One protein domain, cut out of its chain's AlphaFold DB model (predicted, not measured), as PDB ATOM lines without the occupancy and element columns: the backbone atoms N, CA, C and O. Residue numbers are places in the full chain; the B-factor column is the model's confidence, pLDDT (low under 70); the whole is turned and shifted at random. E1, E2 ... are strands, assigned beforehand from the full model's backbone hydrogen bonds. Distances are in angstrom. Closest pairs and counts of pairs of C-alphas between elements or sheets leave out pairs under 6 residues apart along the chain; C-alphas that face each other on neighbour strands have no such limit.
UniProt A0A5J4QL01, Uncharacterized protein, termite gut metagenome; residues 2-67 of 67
ATOM      1  N   GLU A   2     142.025 139.445 160.113       76.44
ATOM      2  CA  GLU A   2     142.454 139.511 161.510       76.44
ATOM      3  C   GLU A   2     143.926 139.122 161.573       76.44
ATOM      4  O   GLU A   2     144.330 138.142 160.947       76.44
ATOM      5  N   PHE A   3     144.722 139.928 162.269       83.62
ATOM      6  CA  PHE A   3     146.113 139.609 162.560       83.62
ATOM      7  C   PHE A   3     146.181 138.702 163.783       83.62
ATOM      8  O   PHE A   3     145.410 138.888 164.720       83.62
ATOM      9  N   ASN A   4     147.133 137.773 163.801       83.25
ATOM     10  CA  ASN A   4     147.391 136.891 164.931       83.25
ATOM     11  C   ASN A   4     148.860 136.963 165.356       83.25
ATOM     12  O   ASN A   4     149.760 137.209 164.554       83.25
ATOM     13  N   ILE A   5     149.114 136.709 166.641       83.62
ATOM     14  CA  ILE A   5     150.479 136.511 167.142       83.62
ATOM     15  C   ILE A   5     151.098 135.325 166.394       83.62
ATOM     16  O   ILE A   5     150.483 134.265 166.283       83.62
ATOM     17  N   GLY A   6     152.319 135.504 165.888       80.50
ATOM     18  CA  GLY A   6     153.006 134.512 165.061       80.50
ATOM     19  C   GLY A   6     152.848 134.711 163.552       80.50
ATOM     20  O   GLY A   6     153.617 134.115 162.799       80.50
ATOM     21  N   ASP A   7     151.933 135.573 163.097       83.19
ATOM     22  CA  ASP A   7     151.812 135.886 161.671       83.19
ATOM     23  C   ASP A   7     153.068 136.595 161.155       83.19
ATOM     24  O   ASP A   7     153.615 137.485 161.818       83.19
ATOM     25  N   VAL A   8     153.504 136.211 159.952       86.81
ATOM     26  CA  VAL A   8     154.582 136.882 159.219       86.81
ATOM     27  C   VAL A   8     153.980 137.998 158.371       86.81
ATOM     28  O   VAL A   8     153.061 137.770 157.585       86.81
ATOM     29  N   VAL A   9     154.490 139.214 158.540       87.31
ATOM     30  CA  VAL A   9     153.971 140.433 157.917       87.31
ATOM     31  C   VAL A   9     155.096 141.288 157.342       87.31
ATOM     32  O   VAL A   9     156.241 141.236 157.787       87.31
ATOM     33  N   VAL A  10     154.737 142.127 156.372       89.88
ATOM     34  CA  VAL A  10     155.595 143.164 155.785       89.88
ATOM     35  C   VAL A  10     154.824 144.482 155.819       89.88
ATOM     36  O   VAL A  10     153.600 144.502 155.670       89.88
ATOM     37  N   LEU A  11     155.519 145.599 156.044       87.38
ATOM     38  CA  LEU A  11     154.880 146.916 155.992       87.38
ATOM     39  C   LEU A  11     154.402 147.216 154.570       87.38
ATOM     40  O   LEU A  11     155.034 146.829 153.591       87.38
ATOM     41  N   LYS A  12     153.324 147.994 154.436       88.06
ATOM     42  CA  LYS A  12     152.836 148.435 153.115       88.06
ATOM     43  C   LYS A  12     153.877 149.232 152.322       88.06
ATOM     44  O   LYS A  12     153.851 149.208 151.100       88.06
ATOM     45  N   SER A  13     154.790 149.916 153.010       89.62
ATOM     46  CA  SER A  13     155.934 150.616 152.415       89.62
ATOM     47  C   SER A  13     157.042 149.681 151.912       89.62
ATOM     48  O   SER A  13     158.043 150.161 151.392       89.62
ATOM     49  N   GLY A  14     156.907 148.368 152.107       84.62
ATOM     50  CA  GLY A  14     157.987 147.399 151.959       84.62
ATOM     51  C   GLY A  14     158.866 147.309 153.210       84.62
ATOM     52  O   GLY A  14     158.589 147.928 154.239       84.62
ATOM     53  N   GLY A  15     159.929 146.511 153.119       83.56
ATOM     54  CA  GLY A  15     160.841 146.211 154.224       83.56
ATOM     55  C   GLY A  15     161.022 144.704 154.412       83.56
ATOM     56  O   GLY A  15     160.509 143.922 153.610       83.56
ATOM     57  N   PRO A  16     161.772 144.279 155.437       84.94
ATOM     58  CA  PRO A  16     161.935 142.863 155.716       84.94
ATOM     59  C   PRO A  16     160.678 142.262 156.341       84.94
ATOM     60  O   PRO A  16     159.841 142.955 156.925       84.94
ATOM     61  N   GLU A  17     160.590 140.943 156.237       86.00
ATOM     62  CA  GLU A  17     159.596 140.147 156.942       86.00
ATOM     63  C   GLU A  17     159.800 140.240 158.457       86.00
ATOM     64  O   GLU A  17     160.920 140.191 158.979       86.00
ATOM     65  N   MET A  18     158.688 140.364 159.170       88.31
ATOM     66  CA  MET A  18     158.637 140.425 160.625       88.31
ATOM     67  C   MET A  18     157.537 139.506 161.137       88.31
ATOM     68  O   MET A  18     156.587 139.218 160.413       88.31
ATOM     69  N   THR A  19     157.610 139.111 162.404       88.19
ATOM     70  CA  THR A  19     156.530 138.369 163.067       88.19
ATOM     71  C   THR A  19     155.807 139.233 164.084       88.19
ATOM     72  O   THR A  19     156.439 139.966 164.848       88.19
ATOM     73  N   ILE A  20     154.479 139.124 164.129       86.44
ATOM     74  CA  ILE A  20     153.666 139.757 165.169       86.44
ATOM     75  C   ILE A  20     153.979 139.110 166.519       86.44
ATOM     76  O   ILE A  20     153.770 137.911 166.709       86.44
ATOM     77  N   LYS A  21     154.470 139.921 167.460       84.81
ATOM     78  CA  LYS A  21     154.829 139.495 168.816       84.81
ATOM     79  C   LYS A  21     153.668 139.645 169.787       84.81
ATOM     80  O   LYS A  21     153.382 138.730 170.549       84.81
ATOM     81  N   GLU A  22     153.041 140.813 169.785       87.62
ATOM     82  CA  GLU A  22     152.000 141.172 170.744       87.62
ATOM     83  C   GLU A  22     151.162 142.336 170.213       87.62
ATOM     84  O   GLU A  22     151.613 143.130 169.381       87.62
ATOM     85  N   PHE A  23     149.944 142.448 170.731       89.56
ATOM     86  CA  PHE A  23     149.102 143.623 170.543       89.56
ATOM     87  C   PHE A  23     149.472 144.691 171.570       89.56
ATOM     88  O   PHE A  23     149.815 144.382 172.710       89.56
ATOM     89  N   ALA A  24     149.389 145.961 171.185       87.31
ATOM     90  CA  ALA A  24     149.701 147.056 172.089       87.31
ATOM     91  C   ALA A  24     148.638 147.158 173.190       87.31
ATOM     92  O   ALA A  24     147.443 147.262 172.902       87.31
ATOM     93  N   TRP A  25     149.067 147.169 174.450       87.62
ATOM     94  CA  TRP A  25     148.183 147.415 175.585       87.62
ATOM     95  C   TRP A  25     147.733 148.881 175.628       87.62
ATOM     96  O   TRP A  25     148.557 149.794 175.530       87.62
ATOM     97  N   ASN A  26     146.431 149.113 175.793       84.81
ATOM     98  CA  ASN A  26     145.854 150.433 176.009       84.81
ATOM     99  C   ASN A  26     145.429 150.583 177.483       84.81
ATOM    100  O   ASN A  26     144.414 150.005 177.884       84.81
ATOM    101  N   PRO A  27     146.153 151.378 178.294       87.62
ATOM    102  CA  PRO A  27     145.828 151.558 179.706       87.62
ATOM    103  C   PRO A  27     144.529 152.345 179.924       87.62
ATOM    104  O   PRO A  27     143.873 152.147 180.939       87.62
ATOM    105  N   THR A  28     144.117 153.193 178.975       90.81
ATOM    106  CA  THR A  28     142.886 153.993 179.085       90.81
ATOM    107  C   THR A  28     141.634 153.125 178.992       90.81
ATOM    108  O   THR A  28     140.642 153.397 179.658       90.81
ATOM    109  N   THR A  29     141.669 152.078 178.164       88.62
ATOM    110  CA  THR A  29     140.539 151.155 177.963       88.62
ATOM    111  C   THR A  29     140.725 149.816 178.669       88.62
ATOM    112  O   THR A  29     139.851 148.962 178.568       88.62
ATOM    113  N   ASN A  30     141.853 149.625 179.363       89.94
ATOM    114  CA  ASN A  30     142.235 148.367 180.004       89.94
ATOM    115  C   ASN A  30     142.126 147.161 179.044       89.94
ATOM    116  O   ASN A  30     141.592 146.110 179.400       89.94
ATOM    117  N   SER A  31     142.565 147.336 177.793       87.00
ATOM    118  CA  SER A  31     142.416 146.329 176.736       87.00
ATOM    119  C   SER A  31     143.541 146.376 175.702       87.00
ATOM    120  O   SER A  31     144.225 147.386 175.540       87.00
ATOM    121  N   TYR A  32     143.735 145.275 174.973       84.06
ATOM    122  CA  TYR A  32     144.673 145.222 173.851       84.06
ATOM    123  C   TYR A  32     144.081 145.874 172.594       84.06
ATOM    124  O   TYR A  32     142.929 145.637 172.233       84.06
ATOM    125  N   SER A  33     144.878 146.686 171.901       81.06
ATOM    126  CA  SER A  33     144.504 147.292 170.625       81.06
ATOM    127  C   SER A  33     144.696 146.306 169.476       81.06
ATOM    128  O   SER A  33     145.820 145.919 169.177       81.06
ATOM    129  N   LEU A  34     143.619 145.982 168.759       76.06
ATOM    130  CA  LEU A  34     143.687 145.150 167.547       76.06
ATOM    131  C   LEU A  34     144.353 145.860 166.353       76.06
ATOM    132  O   LEU A  34     144.751 145.213 165.389       76.06
ATOM    133  N   ASN A  35     144.506 147.187 166.420       81.38
ATOM    134  CA  ASN A  35     145.025 148.008 165.320       81.38
ATOM    135  C   ASN A  35     146.495 148.403 165.502       81.38
ATOM    136  O   ASN A  35     147.064 149.084 164.647       81.38
ATOM    137  N   ARG A  36     147.106 148.041 166.633       85.62
ATOM    138  CA  ARG A  36     148.498 148.369 166.945       85.62
ATOM    139  C   ARG A  36     149.184 147.110 167.437       85.62
ATOM    140  O   ARG A  36     148.813 146.563 168.470       85.62
ATOM    141  N   VAL A  37     150.194 146.681 166.697       87.81
ATOM    142  CA  VAL A  37     150.984 145.492 167.007       87.81
ATOM    143  C   VAL A  37     152.450 145.858 167.143       87.81
ATOM    144  O   VAL A  37     152.949 146.747 166.450       87.81
ATOM    145  N   THR A  38     153.138 145.152 168.029       87.88
ATOM    146  CA  THR A  38     154.595 145.125 168.072       87.88
ATOM    147  C   THR A  38     155.059 143.964 167.200       87.88
ATOM    148  O   THR A  38     154.646 142.819 167.407       87.88
ATOM    149  N   CYS A  39     155.934 144.248 166.239       86.81
ATOM    150  CA  CYS A  39     156.531 143.241 165.368       86.81
ATOM    151  C   CYS A  39     158.009 143.045 165.714       86.81
ATOM    152  O   CYS A  39     158.714 143.998 166.044       86.81
ATOM    153  N   GLN A  40     158.480 141.807 165.613       84.25
ATOM    154  CA  GLN A  40     159.880 141.448 165.795       84.25
ATOM    155  C   GLN A  40     160.505 141.105 164.442       84.25
ATOM    156  O   GLN A  40     159.950 140.327 163.668       84.25
ATOM    157  N   TRP A  41     161.675 141.681 164.177       80.56
ATOM    158  CA  TRP A  41     162.439 141.461 162.953       80.56
ATOM    159  C   TRP A  41     163.215 140.153 163.070       80.56
ATOM    160  O   TRP A  41     163.800 139.877 164.126       80.56
ATOM    161  N   PHE A  42     163.271 139.384 161.985       69.75
ATOM    162  CA  PHE A  42     164.196 138.263 161.877       69.75
ATOM    163  C   PHE A  42     165.576 138.777 161.469       69.75
ATOM    164  O   PHE A  42     165.891 138.884 160.285       69.75
ATOM    165  N   ASP A  43     166.433 139.076 162.445       60.69
ATOM    166  CA  ASP A  43     167.867 139.062 162.166       60.69
ATOM    167  C   ASP A  43     168.290 137.590 162.120       60.69
ATOM    168  O   ASP A  43     168.178 136.876 163.119       60.69
ATOM    169  N   LYS A  44     168.767 137.125 160.957       55.81
ATOM    170  CA  LYS A  44     169.223 135.744 160.681       55.81
ATOM    171  C   LYS A  44     170.287 135.228 161.673       55.81
ATOM    172  O   LYS A  44     170.724 134.085 161.573       55.81
ATOM    173  N   LYS A  45     170.726 136.072 162.607       51.69
ATOM    174  CA  LYS A  45     171.711 135.815 163.654       51.69
ATOM    175  C   LYS A  45     171.124 135.347 164.990       51.69
ATOM    176  O   LYS A  45     171.898 134.863 165.812       51.69
ATOM    177  N   MET A  46     169.814 135.457 165.241       46.34
ATOM    178  CA  MET A  46     169.238 135.081 166.544       46.34
ATOM    179  C   MET A  46     168.139 134.020 166.437       46.34
ATOM    180  O   MET A  46     167.024 134.274 165.987       46.34
ATOM    181  N   TYR A  47     168.461 132.817 166.917       50.81
ATOM    182  CA  TYR A  47     167.506 131.737 167.149       50.81
ATOM    183  C   TYR A  47     166.771 131.988 168.468       50.81
ATOM    184  O   TYR A  47     167.375 131.912 169.539       50.81
ATOM    185  N   TYR A  48     165.467 132.251 168.414       53.69
ATOM    186  CA  TYR A  48     164.656 132.424 169.620       53.69
ATOM    187  C   TYR A  48     163.849 131.162 169.919       53.69
ATOM    188  O   TYR A  48     162.881 130.834 169.240       53.69
ATOM    189  N   LYS A  49     164.264 130.457 170.976       49.38
ATOM    190  CA  LYS A  49     163.785 129.118 171.352       49.38
ATOM    191  C   LYS A  49     162.335 129.072 171.869       49.38
ATOM    192  O   LYS A  49     161.780 127.988 171.969       49.38
ATOM    193  N   ASN A  50     161.712 130.216 172.164       49.06
ATOM    194  CA  ASN A  50     160.463 130.267 172.944       49.06
ATOM    195  C   ASN A  50     159.336 131.107 172.313       49.06
ATOM    196  O   ASN A  50     158.375 131.435 172.999       49.06
ATOM    197  N   PHE A  51     159.447 131.495 171.038       50.88
ATOM    198  CA  PHE A  51     158.461 132.388 170.406       50.88
ATOM    199  C   PHE A  51     157.334 131.676 169.659       50.88
ATOM    200  O   PHE A  51     156.280 132.256 169.418       50.88
ATOM    201  N   PHE A  52     157.537 130.410 169.303       51.84
ATOM    202  CA  PHE A  52     156.524 129.618 168.623       51.84
ATOM    203  C   PHE A  52     155.636 128.945 169.669       51.84
ATOM    204  O   PHE A  52     155.903 127.825 170.103       51.84
ATOM    205  N   TYR A  53     154.575 129.632 170.093       44.59
ATOM    206  CA  TYR A  53     153.491 128.983 170.827       44.59
ATOM    207  C   TYR A  53     152.758 128.034 169.866       44.59
ATOM    208  O   TYR A  53     152.003 128.461 169.000       44.59
ATOM    209  N   ASN A  54     153.025 126.733 169.996       42.31
ATOM    210  CA  ASN A  54     152.209 125.628 169.478       42.31
ATOM    211  C   ASN A  54     151.749 125.684 168.005       42.31
ATOM    212  O   ASN A  54     150.661 125.219 167.669       42.31
ATOM    213  N   ARG A  55     152.622 126.090 167.080       41.84
ATOM    214  CA  ARG A  55     152.671 125.415 165.776       41.84
ATOM    215  C   ARG A  55     153.952 124.616 165.739       41.84
ATOM    216  O   ARG A  55     155.038 125.179 165.686       41.84
ATOM    217  N   VAL A  56     153.788 123.303 165.861       43.97
ATOM    218  CA  VAL A  56     154.829 122.291 165.705       43.97
ATOM    219  C   VAL A  56     155.768 122.724 164.580       43.97
ATOM    220  O   VAL A  56     155.391 122.700 163.409       43.97
ATOM    221  N   ILE A  57     156.994 123.127 164.926       45.59
ATOM    222  CA  ILE A  57     158.092 123.037 163.971       45.59
ATOM    223  C   ILE A  57     158.202 121.537 163.735       45.59
ATOM    224  O   ILE A  57     158.635 120.804 164.627       45.59
ATOM    225  N   ASN A  58     157.677 121.057 162.604       39.12
ATOM    226  CA  ASN A  58     157.830 119.662 162.220       39.12
ATOM    227  C   ASN A  58     159.315 119.332 162.367       39.12
ATOM    228  O   ASN A  58     160.155 119.988 161.751       39.12
ATOM    229  N   LYS A  59     159.628 118.333 163.200       43.16
ATOM    230  CA  LYS A  59     160.991 117.877 163.529       43.16
ATOM    231  C   LYS A  59     161.833 117.460 162.306       43.16
ATOM    232  O   LYS A  59     162.980 117.081 162.480       43.16
ATOM    233  N   ASN A  60     161.282 117.563 161.097       43.00
ATOM    234  CA  ASN A  60     161.938 117.272 159.827       43.00
ATOM    235  C   ASN A  60     162.605 118.501 159.183       43.00
ATOM    236  O   ASN A  60     163.155 118.382 158.094       43.00
ATOM    237  N   LEU A  61     162.560 119.682 159.807       44.16
ATOM    238  CA  LEU A  61     163.415 120.796 159.397       44.16
ATOM    239  C   LEU A  61     164.773 120.638 160.080       44.16
ATOM    240  O   LEU A  61     165.019 121.188 161.154       44.16
ATOM    241  N   GLU A  62     165.652 119.858 159.454       41.06
ATOM    242  CA  GLU A  62     167.080 119.937 159.735       41.06
ATOM    243  C   GLU A  62     167.517 121.389 159.514       41.06
ATOM    244  O   GLU A  62     167.393 121.943 158.419       41.06
ATOM    245  N   VAL A  63     167.988 122.041 160.577       42.81
ATOM    246  CA  VAL A  63     168.627 123.353 160.473       42.81
ATOM    247  C   VAL A  63     169.993 123.122 159.833       42.81
ATOM    248  O   VAL A  63     170.995 122.943 160.521       42.81
ATOM    249  N   ILE A  64     170.023 123.066 158.505       41.03
ATOM    250  CA  ILE A  64     171.265 122.957 157.747       41.03
ATOM    251  C   ILE A  64     171.890 124.354 157.707       41.03
ATOM    252  O   ILE A  64     171.351 125.277 157.091       41.03
ATOM    253  N   ARG A  65     173.035 124.522 158.380       38.16
ATOM    254  CA  ARG A  65     173.934 125.652 158.116       38.16
ATOM    255  C   ARG A  65     174.443 125.482 156.687       38.16
ATOM    256  O   ARG A  65     175.071 124.474 156.386       38.16
ATOM    257  N   LYS A  66     174.121 126.429 155.808       34.28
ATOM    258  CA  LYS A  66     174.802 126.552 154.519       34.28
ATOM    259  C   LYS A  66     176.088 127.338 154.747       34.28
ATOM    260  O   LYS A  66     176.005 128.477 155.214       34.28
ATOM    261  N   ASP A  67     177.208 126.692 154.453       48.81
ATOM    262  CA  ASP A  67     178.538 127.296 154.349       48.81
ATOM    263  C   ASP A  67     178.641 128.196 153.106       48.81
ATOM    264  O   ASP A  67     177.946 127.901 152.098       48.81
TER     265      ASP A  67
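AT A GLANCE: This is residues 2 to 67 of the 67 residues of an uncharacterized protein of termite gut metagenome (UniProt A0A5J4QL01). With little regular structure, this is one bent hairpin of strands E1 and E2, a loop of residues 2 to 17 before it and a long tail after it, where residues 44 to 50 and 56 to 67 stick out. Of 66 printed residues, 20 are in these two antiparallel strands, under half; the class is all strand, with no named helix. It is loose, with a radius of gyration of the C-alphas of 14.9 A, spanning 50 by 29 by 20 A.

HOW THE PARTS SIT: E1, residues 18 to 26, and E2, residues 31 to 41, form an antiparallel hairpin with a tight link. N 21 and O 38 are within hydrogen-bond range, 2.9 A. E1 bends by 51 degrees at residue 21, E2 by 78 degrees at residue 35. Residues 8 to 9 pair antiparallel with residues 18 to 19 of E1.

IN THESE COORDINATES: E1 starts at C-alpha 18 (158.637, 140.425, 160.625) and spans 22.4 A. E2 spans 24.8 A, ending at C-alpha 41 (162.439, 141.461, 162.953).

THE WHOLE: The farthest C-alphas, Thr 28 and Asp 67, are 50.9 A apart. The printed part has no cut. Residues 42 to 67 have pLDDT under 70.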